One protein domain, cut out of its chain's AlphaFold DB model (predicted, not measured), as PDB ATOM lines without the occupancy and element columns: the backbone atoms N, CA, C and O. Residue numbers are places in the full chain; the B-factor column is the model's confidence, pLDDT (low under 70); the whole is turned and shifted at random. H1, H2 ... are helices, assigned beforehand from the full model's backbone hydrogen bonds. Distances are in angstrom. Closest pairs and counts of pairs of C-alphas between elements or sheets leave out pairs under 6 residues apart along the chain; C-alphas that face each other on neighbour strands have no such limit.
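Overview. This is residues 58 to 140 of the 141 residues of an uncharacterized protein of Sphingobacteriaceae bacterium (UniProt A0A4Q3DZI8). A long open frame: H4, one long helix, makes one side, and the shorter H1 and H2, one after the other, make the other side. The short H3 lies at the far end with the links beside it, where the chain folds back, and H2 and H4 stay apart. The printed part has 83 residues with four named helices, in the order H1, H2, H3, H4, and no named strand; the class is all helix. It is only just extended, close to loose, with a radius of gyration of the C-alphas of 18.0 A, and the C-alphas span 51 by 23 by 17 A, a rod.

Arrangement. H4, residues 114 to 138, touches H1, residues 64 to 75, opposite ways at a shallow tilt of 25 degrees. H4 touches H1 with residues 126 to 133 alone, and H1 touches H4 with residues 70 to 74 alone; the closest C-alphas, of Cys 74 and Cys 130, are 5.7 A apart. H3, residues 100 to 105, is close to H4 but not clearly touching, about perpendicular at 80 degrees; the closest C-alphas, of Asp 100 and Thr 115, are 6.6 A apart. H3 touches H2, residues 81 to 89, the same way at a steep tilt of 47 degrees, with the closest C-alphas, of Met 89 and Ser 105, 4.4 A apart. H1 and H2 are apart, as are H1 and H3. Every O i to N i+4 pair is within hydrogen-bond range in H3 and H4, against 7 of 8 in H1 and 1 of 5 in H2, where 5 of 6 O i to N i+3 pairs are within range.

Along the chain. H4 is 36.2 A long from C-alpha 114 at (53.042, 88.370, 90.443) to C-alpha 138 at (28.107, 81.309, 65.116). H1 begins at C-alpha 64, (37.958, 81.347, 55.010), and measures 17.3 A; H2 measures 14.2 A and H3 8.8 A.

Size, cuts and confidence. The C-alphas farthest apart, of Lys 62 and Thr 106, are 51.8 A apart. The printed part has no cut; the link H1 to H2 is tight, and H2 to H3 and H3 to H4 are short. The mean pLDDT of the printed part is 88.3, with residues 95, 97 and 98 under 70.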
ATOM      1  N   ASP A  58      35.058  94.544  62.065       82.94
ATOM      2  CA  ASP A  58      34.072  94.521  60.976       82.94
ATOM      3  C   ASP A  58      34.662  94.059  59.629       82.94
ATOM      4  O   ASP A  58      33.973  93.414  58.823       82.94
ATOM      5  N   ALA A  59      35.937  94.371  59.373       86.31
ATOM      6  CA  ALA A  59      36.642  94.033  58.137       86.31
ATOM      7  C   ALA A  59      37.368  92.675  58.188       86.31
ATOM      8  O   ALA A  59      37.729  92.133  57.138       86.31
ATOM      9  N   PHE A  60      37.600  92.117  59.380       91.50
ATOM     10  CA  PHE A  60      38.424  90.920  59.556       91.50
ATOM     11  C   PHE A  60      37.685  89.610  59.242       91.50
ATOM     12  O   PHE A  60      38.292  88.673  58.733       91.50
ATOM     13  N   TRP A  61      36.383  89.519  59.503       93.12
ATOM     14  CA  TRP A  61      35.602  88.293  59.304       93.12
ATOM     15  C   TRP A  61      34.906  88.307  57.939       93.12
ATOM     16  O   TRP A  61      33.763  88.746  57.816       93.12
ATOM     17  N   LYS A  62      35.644  87.980  56.869       91.44
ATOM     18  CA  LYS A  62      35.104  87.977  55.490       91.44
ATOM     19  C   LYS A  62      35.494  86.760  54.658       91.44
ATOM     20  O   LYS A  62      34.841  86.478  53.657       91.44
ATOM     21  N   THR A  63      36.584  86.080  55.005       93.31
ATOM     22  CA  THR A  63      37.156  84.999  54.192       93.31
ATOM     23  C   THR A  63      37.531  83.782  55.033       93.31
ATOM     24  O   THR A  63      37.936  83.901  56.192       93.31
ATOM     25  N   ASP A  64      37.506  82.605  54.404       93.19
ATOM     26  CA  ASP A  64      37.958  81.347  55.010       93.19
ATOM     27  C   ASP A  64      39.418  81.400  55.490       93.19
ATOM     28  O   ASP A  64      39.807  80.692  56.421       93.19
ATOM     29  N   GLU A  65      40.257  82.213  54.849       94.75
ATOM     30  CA  GLU A  65      41.653  82.384  55.248       94.75
ATOM     31  C   GLU A  65      41.770  83.164  56.562       94.75
ATOM     32  O   GLU A  65      42.465  82.718  57.476       94.75
ATOM     33  N   GLN A  66      41.026  84.263  56.709       94.50
ATOM     34  CA  GLN A  66      40.956  85.017  57.967       94.50
ATOM     35  C   GLN A  66      40.383  84.160  59.099       94.50
ATOM     36  O   GLN A  66      40.905  84.167  60.215       94.50
ATOM     37  N   LEU A  67      39.384  83.330  58.786       94.19
ATOM     38  CA  LEU A  67      38.838  82.353  59.719       94.19
ATOM     39  C   LEU A  67      39.905  81.362  60.221       94.19
ATOM     40  O   LEU A  67      40.016  81.101  61.424       94.19
ATOM     41  N   LYS A  68      40.735  80.834  59.312       95.62
ATOM     42  CA  LYS A  68      41.864  79.955  59.663       95.62
ATOM     43  C   LYS A  68      42.916  80.679  60.505       95.62
ATOM     44  O   LYS A  68      43.434  80.107  61.463       95.62
ATOM     45  N   LEU A  69      43.226  81.935  60.190       94.81
ATOM     46  CA  LEU A  69      44.149  82.744  60.992       94.81
ATOM     47  C   LEU A  69      43.622  82.949  62.419       94.81
ATOM     48  O   LEU A  69      44.378  82.822  63.384       94.81
ATOM     49  N   ALA A  70      42.320  83.184  62.569       94.38
ATOM     50  CA  ALA A  70      41.698  83.378  63.868       94.38
ATOM     51  C   ALA A  70      41.712  82.122  64.749       94.38
ATOM     52  O   ALA A  70      42.042  82.203  65.936       94.38
ATOM     53  N   VAL A  71      41.404  80.945  64.183       95.31
ATOM     54  CA  VAL A  71      41.501  79.689  64.948       95.31
ATOM     55  C   VAL A  71      42.956  79.383  65.307       95.31
ATOM     56  O   VAL A  71      43.235  78.968  66.431       95.31
ATOM     57  N   ASN A  72      43.909  79.684  64.419       95.44
ATOM     58  CA  ASN A  72      45.339  79.554  64.709       95.44
ATOM     59  C   ASN A  72      45.770  80.436  65.890       95.44
ATOM     60  O   ASN A  72      46.550  79.998  66.736       95.44
ATOM     61  N   ALA A  73      45.211  81.641  66.021       93.19
ATOM     62  CA  ALA A  73      45.487  82.514  67.158       93.19
ATOM     63  C   ALA A  73      44.991  81.941  68.503       93.19
ATOM     64  O   ALA A  73      45.541  82.292  69.553       93.19
ATOM     65  N   CYS A  74      43.989  81.053  68.497       94.88
ATOM     66  CA  CYS A  74      43.524  80.352  69.700       94.88
ATOM     67  C   CYS A  74      44.557  79.325  70.196       94.88
ATOM     68  O   CYS A  74      44.719  79.150  71.403       94.88
ATOM     69  N   TYR A  75      45.322  78.712  69.287       92.94
ATOM     70  CA  TYR A  75      46.362  77.740  69.640       92.94
ATOM     71  C   TYR A  75      47.552  78.348  70.391       92.94
ATOM     72  O   TYR A  75      48.253  77.619  71.086       92.94
ATOM     73  N   ILE A  76      47.749  79.671  70.342       87.94
ATOM     74  CA  ILE A  76      48.754  80.371  71.168       87.94
ATOM     75  C   ILE A  76      48.497  80.139  72.667       87.94
ATOM     76  O   ILE A  76      49.430  80.153  73.465       87.94
ATOM     77  N   GLY A  77      47.240  79.899  73.052       85.56
ATOM     78  CA  GLY A  77      46.882  79.583  74.429       85.56
ATOM     79  C   GLY A  77      47.236  78.164  74.874       85.56
ATOM     80  O   GLY A  77      47.145  77.875  76.067       85.56
ATOM     81  N   LEU A  78      47.645  77.273  73.962       87.44
ATOM     82  CA  LEU A  78      48.137  75.957  74.353       87.44
ATOM     83  C   LEU A  78      49.476  76.105  75.070       87.44
ATOM     84  O   LEU A  78      50.480  76.542  74.508       87.44
ATOM     85  N   ARG A  79      49.487  75.712  76.339       80.44
ATOM     86  CA  ARG A  79      50.678  75.805  77.171       80.44
ATOM     87  C   ARG A  79      51.644  74.664  76.871       80.44
ATOM     88  O   ARG A  79      51.256  73.502  76.833       80.44
ATOM     89  N   GLY A  80      52.919  75.019  76.739       82.94
ATOM     90  CA  GLY A  80      54.037  74.078  76.721       82.94
ATOM     91  C   GLY A  80      54.801  74.110  78.043       82.94
ATOM     92  O   GLY A  80      54.268  73.776  79.101       82.94
ATOM     93  N   LYS A  81      56.051  74.579  77.982       81.69
ATOM     94  CA  LYS A  81      56.973  74.669  79.123       81.69
ATOM     95  C   LYS A  81      56.369  75.272  80.409       81.69
ATOM     96  O   LYS A  81      56.578  74.661  81.454       81.69
ATOM     97  N   PRO A  82      55.578  76.365  80.380       80.31
ATOM     98  CA  PRO A  82      55.016  76.931  81.606       80.31
ATOM     99  C   PRO A  82      54.101  75.984  82.386       80.31
ATOM    100  O   PRO A  82      53.860  76.229  83.555       80.31
ATOM    101  N   THR A  83      53.529  74.943  81.772       82.31
ATOM    102  CA  THR A  83      52.758  73.928  82.517       82.31
ATOM    103  C   THR A  83      53.677  73.006  83.305       82.31
ATOM    104  O   THR A  83      53.368  72.660  84.436       82.31
ATOM    105  N   ILE A  84      54.816  72.637  82.720       84.00
ATOM    106  CA  ILE A  84      55.816  71.788  83.375       84.00
ATOM    107  C   ILE A  84      56.516  72.558  84.497       84.00
ATOM    108  O   ILE A  84      56.814  71.994  85.540       84.00
ATOM    109  N   ASP A  85      56.729  73.863  84.317       81.81
ATOM    110  CA  ASP A  85      57.360  74.698  85.339       81.81
ATOM    111  C   ASP A  85      56.512  74.823  86.620       81.81
ATOM    112  O   ASP A  85      57.087  75.037  87.687       81.81
ATOM    113  N   LEU A  86      55.188  74.617  86.549       82.12
ATOM    114  CA  LEU A  86      54.313  74.563  87.730       82.12
ATOM    115  C   LEU A  86      54.609  73.361  88.639       82.12
ATOM    116  O   LEU A  86      54.302  73.422  89.825       82.12
ATOM    117  N   GLU A  87      55.248  72.303  88.131       85.44
ATOM    118  CA  GLU A  87      55.633  71.136  88.939       85.44
ATOM    119  C   GLU A  87      56.597  71.511  90.073       85.44
ATOM    120  O   GLU A  87      56.599  70.904  91.138       85.44
ATOM    121  N   ASN A  88      57.343  72.602  89.891       84.06
ATOM    122  CA  ASN A  88      58.245  73.148  90.900       84.06
ATOM    123  C   ASN A  88      57.543  73.759  92.121       84.06
ATOM    124  O   ASN A  88      58.212  74.180  93.066       84.06
ATOM    125  N   MET A  89      56.214  73.872  92.087       84.69
ATOM    126  CA  MET A  89      55.411  74.238  93.252       84.69
ATOM    127  C   MET A  89      55.148  73.028  94.166       84.69
ATOM    128  O   MET A  89      54.749  73.226  95.312       84.69
ATOM    129  N   GLY A  90      55.344  71.804  93.664       80.81
ATOM    130  CA  GLY A  90      55.201  70.551  94.402       80.81
ATOM    131  C   GLY A  90      56.511  70.058  95.024       80.81
ATOM    132  O   GLY A  90      57.527  70.750  95.035       80.81
ATOM    133  N   ASP A  91      56.486  68.837  95.553       84.38
ATOM    134  CA  ASP A  91      57.624  68.161  96.190       84.38
ATOM    135  C   ASP A  91      58.491  67.347  95.210       84.38
ATOM    136  O   ASP A  91      59.562  66.866  95.581       84.38
ATOM    137  N   ASN A  92      58.058  67.222  93.953       84.44
ATOM    138  CA  ASN A  92      58.735  66.423  92.931       84.44
ATOM    139  C   ASN A  92      60.016  67.074  92.387       84.44
ATOM    140  O   ASN A  92      60.950  66.368  91.999       84.44
ATOM    141  N   THR A  93      60.079  68.407  92.336       82.50
ATOM    142  CA  THR A  93      61.238  69.144  91.818       82.50
ATOM    143  C   THR A  93      61.521  70.392  92.648       82.50
ATOM    144  O   THR A  93      60.616  71.086  93.099       82.50
ATOM    145  N   ILE A  94      62.805  70.717  92.828       73.12
ATOM    146  CA  ILE A  94      63.239  71.978  93.440       73.12
ATOM    147  C   ILE A  94      63.799  72.881  92.343       73.12
ATOM    148  O   ILE A  94      64.803  72.563  91.705       73.12
ATOM    149  N   TYR A  95      63.152  74.027  92.142       68.75
ATOM    150  CA  TYR A  95      63.636  75.097  91.268       68.75
ATOM    151  C   TYR A  95      64.670  75.964  92.008       68.75
ATOM    152  O   TYR A  95      64.616  76.045  93.239       68.75
ATOM    153  N   PRO A  96      65.619  76.629  91.314       70.56
ATOM    154  CA  PRO A  96      66.587  77.521  91.951       70.56
ATOM    155  C   PRO A  96      65.942  78.532  92.906       70.56
ATOM    156  O   PRO A  96      64.846  79.044  92.672       70.56
ATOM    157  N   SER A  97      66.668  78.846  93.981       59.47
ATOM    158  CA  SER A  97      66.140  79.456  95.206       59.47
ATOM    159  C   SER A  97      65.658  80.908  95.107       59.47
ATOM    160  O   SER A  97      65.344  81.519  96.124       59.47
ATOM    161  N   THR A  98      65.637  81.485  93.909       62.19
ATOM    162  CA  THR A  98      65.319  82.898  93.661       62.19
ATOM    163  C   THR A  98      64.055  83.100  92.824       62.19
ATOM    164  O   THR A  98      63.797  84.224  92.406       62.19
ATOM    165  N   ALA A  99      63.282  82.047  92.545       76.31
ATOM    166  CA  ALA A  99      62.043  82.151  91.774       76.31
ATOM    167  C   ALA A  99      60.788  82.156  92.659       76.31
ATOM    168  O   ALA A  99      60.754  81.507  93.707       76.31
ATOM    169  N   ASP A 100      59.723  82.793  92.165       87.81
ATOM    170  CA  ASP A 100      58.375  82.782  92.750       87.81
ATOM    171  C   ASP A 100      57.871  81.360  93.064       87.81
ATOM    172  O   ASP A 100      57.195  81.152  94.069       87.81
ATOM    173  N   TYR A 101      58.255  80.355  92.268       87.00
ATOM    174  CA  TYR A 101      57.880  78.956  92.500       87.00
ATOM    175  C   TYR A 101      58.371  78.399  93.845       87.00
ATOM    176  O   TYR A 101      57.633  77.652  94.481       87.00
ATOM    177  N   LEU A 102      59.556  78.803  94.331       85.56
ATOM    178  CA  LEU A 102      60.034  78.394  95.660       85.56
ATOM    179  C   LEU A 102      59.218  79.061  96.775       85.56
ATOM    180  O   LEU A 102      58.921  78.441  97.798       85.56
ATOM    181  N   ALA A 103      58.864  80.336  96.599       88.56
ATOM    182  CA  ALA A 103      58.010  81.034  97.554       88.56
ATOM    183  C   ALA A 103      56.648  80.332  97.664       88.56
ATOM    184  O   ALA A 103      56.143  80.155  98.771       88.56
ATOM    185  N   ILE A 104      56.109  79.853  96.539       88.94
ATOM    186  CA  ILE A 104      54.866  79.082  96.515       88.94
ATOM    187  C   ILE A 104      55.030  77.710  97.180       88.94
ATOM    188  O   ILE A 104      54.258  77.397  98.086       88.94
ATOM    189  N   SER A 105      56.044  76.923  96.806       87.19
ATOM    190  CA  SER A 105      56.237  75.565  97.348       87.19
ATOM    191  C   SER A 105      56.514  75.547  98.854       87.19
ATOM    192  O   SER A 105      56.125  74.617  99.555       87.19
ATOM    193  N   THR A 106      57.134  76.605  99.381       87.69
ATOM    194  CA  THR A 106      57.407  76.758 100.822       87.69
ATOM    195  C   THR A 106      56.287  77.457 101.595       87.69
ATOM    196  O   THR A 106      56.413  77.647 102.805       87.69
ATOM    197  N   GLY A 107      55.206  77.872 100.925       89.06
ATOM    198  CA  GLY A 107      54.106  78.618 101.544       89.06
ATOM    199  C   GLY A 107      54.485  80.036 101.999       89.06
ATOM    200  O   GLY A 107      53.798  80.625 102.828       89.06
ATOM    201  N   ARG A 108      55.582  80.595 101.478       90.00
ATOM    202  CA  ARG A 108      56.115  81.927 101.814       90.00
ATOM    203  C   ARG A 108      55.687  82.977 100.785       90.00
ATOM    204  O   ARG A 108      56.523  83.724 100.283       90.00
ATOM    205  N   TYR A 109      54.400  83.025 100.465       90.25
ATOM    206  CA  TYR A 109      53.834  83.988  99.522       90.25
ATOM    207  C   TYR A 109      52.506  84.550 100.034       90.25
ATOM    208  O   TYR A 109      51.830  83.936 100.857       90.25
ATOM    209  N   ASP A 110      52.132  85.718  99.526       91.75
ATOM    210  CA  ASP A 110      50.823  86.324  99.740       91.75
ATOM    211  C   ASP A 110      50.142  86.623  98.390       91.75
ATOM    212  O   ASP A 110      50.600  86.210  97.320       91.75
ATOM    213  N   PHE A 111      49.022  87.344  98.432       89.38
ATOM    214  CA  PHE A 111      48.253  87.715  97.244       89.38
ATOM    215  C   PHE A 111      48.982  88.690  96.300       89.38
ATOM    216  O   PHE A 111      48.491  88.932  95.199       89.38
ATOM    217  N   SER A 112      50.116  89.268  96.705       91.25
ATOM    218  CA  SER A 112      50.899  90.204  95.891       91.25
ATOM    219  C   SER A 112      51.880  89.514  94.939       91.25
ATOM    220  O   SER A 112      52.453  90.184  94.077       91.25
ATOM    221  N   LEU A 113      52.059  88.189  95.049       91.19
ATOM    222  CA  LEU A 113      52.991  87.438  94.210       91.19
ATOM    223  C   LEU A 113      52.590  87.514  92.715       91.19
ATOM    224  O   LEU A 113      51.528  86.998  92.340       91.19
ATOM    225  N   PRO A 114      53.427  88.091  91.829       89.75
ATOM    226  CA  PRO A 114      53.042  88.370  90.443       89.75
ATOM    227  C   PRO A 114      52.699  87.131  89.619       89.75
ATOM    228  O   PRO A 114      51.831  87.203  88.742       89.75
ATOM    229  N   THR A 115      53.358  85.999  89.890       87.81
ATOM    230  CA  THR A 115      53.148  84.745  89.154       87.81
ATOM    231  C   THR A 115      51.680  84.311  89.160       87.81
ATOM    232  O   THR A 115      51.141  83.988  88.106       87.81
ATOM    233  N   LEU A 116      50.981  84.398  90.298       88.19
ATOM    234  CA  LEU A 116      49.577  83.970  90.397       88.19
ATOM    235  C   LEU A 116      48.645  84.825  89.528       88.19
ATOM    236  O   LEU A 116      47.819  84.296  88.783       88.19
ATOM    237  N   ASN A 117      48.801  86.150  89.591       91.50
ATOM    238  CA  ASN A 117      47.990  87.069  88.795       91.50
ATOM    239  C   ASN A 117      48.307  86.958  87.297       91.50
ATOM    240  O   ASN A 117      47.401  86.982  86.467       91.50
ATOM    241  N   THR A 118      49.585  86.795  86.950       90.19
ATOM    242  CA  THR A 118      50.024  86.608  85.560       90.19
ATOM    243  C   THR A 118      49.391  85.360  84.959       90.19
ATOM    244  O   THR A 118      48.867  85.408  83.846       90.19
ATOM    245  N   GLU A 119      49.370  84.258  85.712       88.69
ATOM    246  CA  GLU A 119      48.744  83.022  85.259       88.69
ATOM    247  C   GLU A 119      47.239  83.170  85.060       88.69
ATOM    248  O   GLU A 119      46.713  82.791  84.013       88.69
ATOM    249  N   TRP A 120      46.545  83.801  86.007       91.38
ATOM    250  CA  TRP A 120      45.124  84.101  85.857       91.38
ATOM    251  C   TRP A 120      44.842  84.931  84.595       91.38
ATOM    252  O   TRP A 120      44.053  84.526  83.738       91.38
ATOM    253  N   VAL A 121      45.521  86.071  84.438       94.25
ATOM    254  CA  VAL A 121      45.308  86.995  83.313       94.25
ATOM    255  C   VAL A 121      45.581  86.319  81.972       94.25
ATOM    256  O   VAL A 121      44.777  86.460  81.046       94.25
ATOM    257  N   ASN A 122      46.665  85.548  81.858       91.06
ATOM    258  CA  ASN A 122      47.010  84.852  80.620       91.06
ATOM    259  C   ASN A 122      45.934  83.832  80.225       91.06
ATOM    260  O   ASN A 122      45.499  83.805  79.071       91.06
ATOM    261  N   GLN A 123      45.443  83.042  81.182       90.88
ATOM    262  CA  GLN A 123      44.437  82.017  80.906       90.88
ATOM    263  C   GLN A 123      43.091  82.626  80.508       90.88
ATOM    264  O   GLN A 123      42.502  82.214  79.508       90.88
ATOM    265  N   TYR A 124      42.637  83.670  81.207       95.81
ATOM    266  CA  TYR A 124      41.401  84.362  80.833       95.81
ATOM    267  C   TYR A 124      41.520  85.135  79.518       95.81
ATOM    268  O   TYR A 124      40.543  85.218  78.773       95.81
ATOM    269  N   THR A 125      42.708  85.635  79.178       95.50
ATOM    270  CA  THR A 125      42.964  86.248  77.866       95.50
ATOM    271  C   THR A 125      42.786  85.228  76.740       95.50
ATOM    272  O   THR A 125      42.124  85.523  75.742       95.50
ATOM    273  N   ASN A 126      43.301  84.009  76.917       94.12
ATOM    274  CA  ASN A 126      43.133  82.931  75.941       94.12
ATOM    275  C   ASN A 126      41.677  82.452  75.853       94.12
ATOM    276  O   ASN A 126      41.156  82.306  74.749       94.12
ATOM    277  N   ILE A 127      40.985  82.296  76.989       95.69
ATOM    278  CA  ILE A 127      39.548  81.970  77.018       95.69
ATOM    279  C   ILE A 127      38.746  83.027  76.255       95.69
ATOM    280  O   ILE A 127      37.918  82.687  75.411       95.69
ATOM    281  N   ARG A 128      39.014  84.316  76.500       96.38
ATOM    282  CA  ARG A 128      38.355  85.416  75.787       96.38
ATOM    283  C   ARG A 128      38.596  85.336  74.282       96.38
ATOM    284  O   ARG A 128      37.649  85.521  73.525       96.38
ATOM    285  N   ARG A 129      39.825  85.041  73.845       95.12
ATOM    286  CA  ARG A 129      40.151  84.879  72.420       95.12
ATOM    287  C   ARG A 129      39.346  83.747  71.780       95.12
ATOM    288  O   ARG A 129      38.747  83.955  70.731       95.12
ATOM    289  N   CYS A 130      39.269  82.589  72.436       96.31
ATOM    290  CA  CYS A 130      38.455  81.468  71.965       96.31
ATOM    291  C   CYS A 130      36.962  81.820  71.920       96.31
ATOM    292  O   CYS A 130      36.280  81.470  70.963       96.31
ATOM    293  N   ASN A 131      36.448  82.540  72.919       96.69
ATOM    294  CA  ASN A 131      35.046  82.958  72.943       96.69
ATOM    295  C   ASN A 131      34.720  83.945  71.820       96.69
ATOM    296  O   ASN A 131      33.713  83.764  71.142       96.69
ATOM    297  N   HIS A 132      35.593  84.926  71.581       94.69
ATOM    298  CA  HIS A 132      35.466  85.865  70.466       94.69
ATOM    299  C   HIS A 132      35.449  85.136  69.121       94.69
ATOM    300  O   HIS A 132      34.684  85.492  68.224       94.69
ATOM    301  N   PHE A 133      36.275  84.094  68.988       95.50
ATOM    302  CA  PHE A 133      36.236  83.234  67.820       95.50
ATOM    303  C   PHE A 133      34.869  82.518  67.718       95.50
ATOM    304  O   PHE A 133      34.145  82.605  66.731       95.50
ATOM    305  N   LEU A 134      34.440  81.824  68.767       96.31
ATOM    306  CA  LEU A 134      33.190  81.060  68.718       96.31
ATOM    307  C   LEU A 134      31.951  81.927  68.457       96.31
ATOM    308  O   LEU A 134      31.018  81.461  67.807       96.31
ATOM    309  N   GLU A 135      31.920  83.150  68.980       95.50
ATOM    310  CA  GLU A 135      30.835  84.106  68.765       95.50
ATOM    311  C   GLU A 135      30.696  84.463  67.290       95.50
ATOM    312  O   GLU A 135      29.646  84.246  66.688       95.50
ATOM    313  N   ASN A 136      31.781  84.929  66.689       93.31
ATOM    314  CA  ASN A 136      31.756  85.347  65.306       93.31
ATOM    315  C   ASN A 136      31.561  84.131  64.360       93.31
ATOM    316  O   ASN A 136      30.818  84.249  63.393       93.31
ATOM    317  N   TYR A 137      32.031  82.918  64.715       93.56
ATOM    318  CA  TYR A 137      31.715  81.665  63.986       93.56
ATOM    319  C   TYR A 137      30.235  81.376  63.906       93.56
ATOM    320  O   TYR A 137      29.711  81.027  62.850       93.56
ATOM    321  N   LYS A 138      29.549  81.530  65.035       92.56
ATOM    322  CA  LYS A 138      28.107  81.309  65.116       92.56
ATOM    323  C   LYS A 138      27.327  82.404  64.404       92.56
ATOM    324  O   LYS A 138      26.294  82.104  63.815       92.56
ATOM    325  N   ASN A 139      27.832  83.635  64.437       87.38
ATOM    326  CA  ASN A 139      27.256  84.768  63.717       87.38
ATOM    327  C   ASN A 139      27.526  84.711  62.205       87.38
ATOM    328  O   ASN A 139      27.030  85.555  61.465       87.38
ATOM    329  N   GLY A 140      28.239  83.677  61.753       83.00
ATOM    330  CA  GLY A 140      28.438  83.362  60.349       83.00
ATOM    331  C   GLY A 140      29.746  83.867  59.765       83.00
ATOM    332  O   GLY A 140      29.888  83.694  58.564       83.00
TER     333      GLY A 140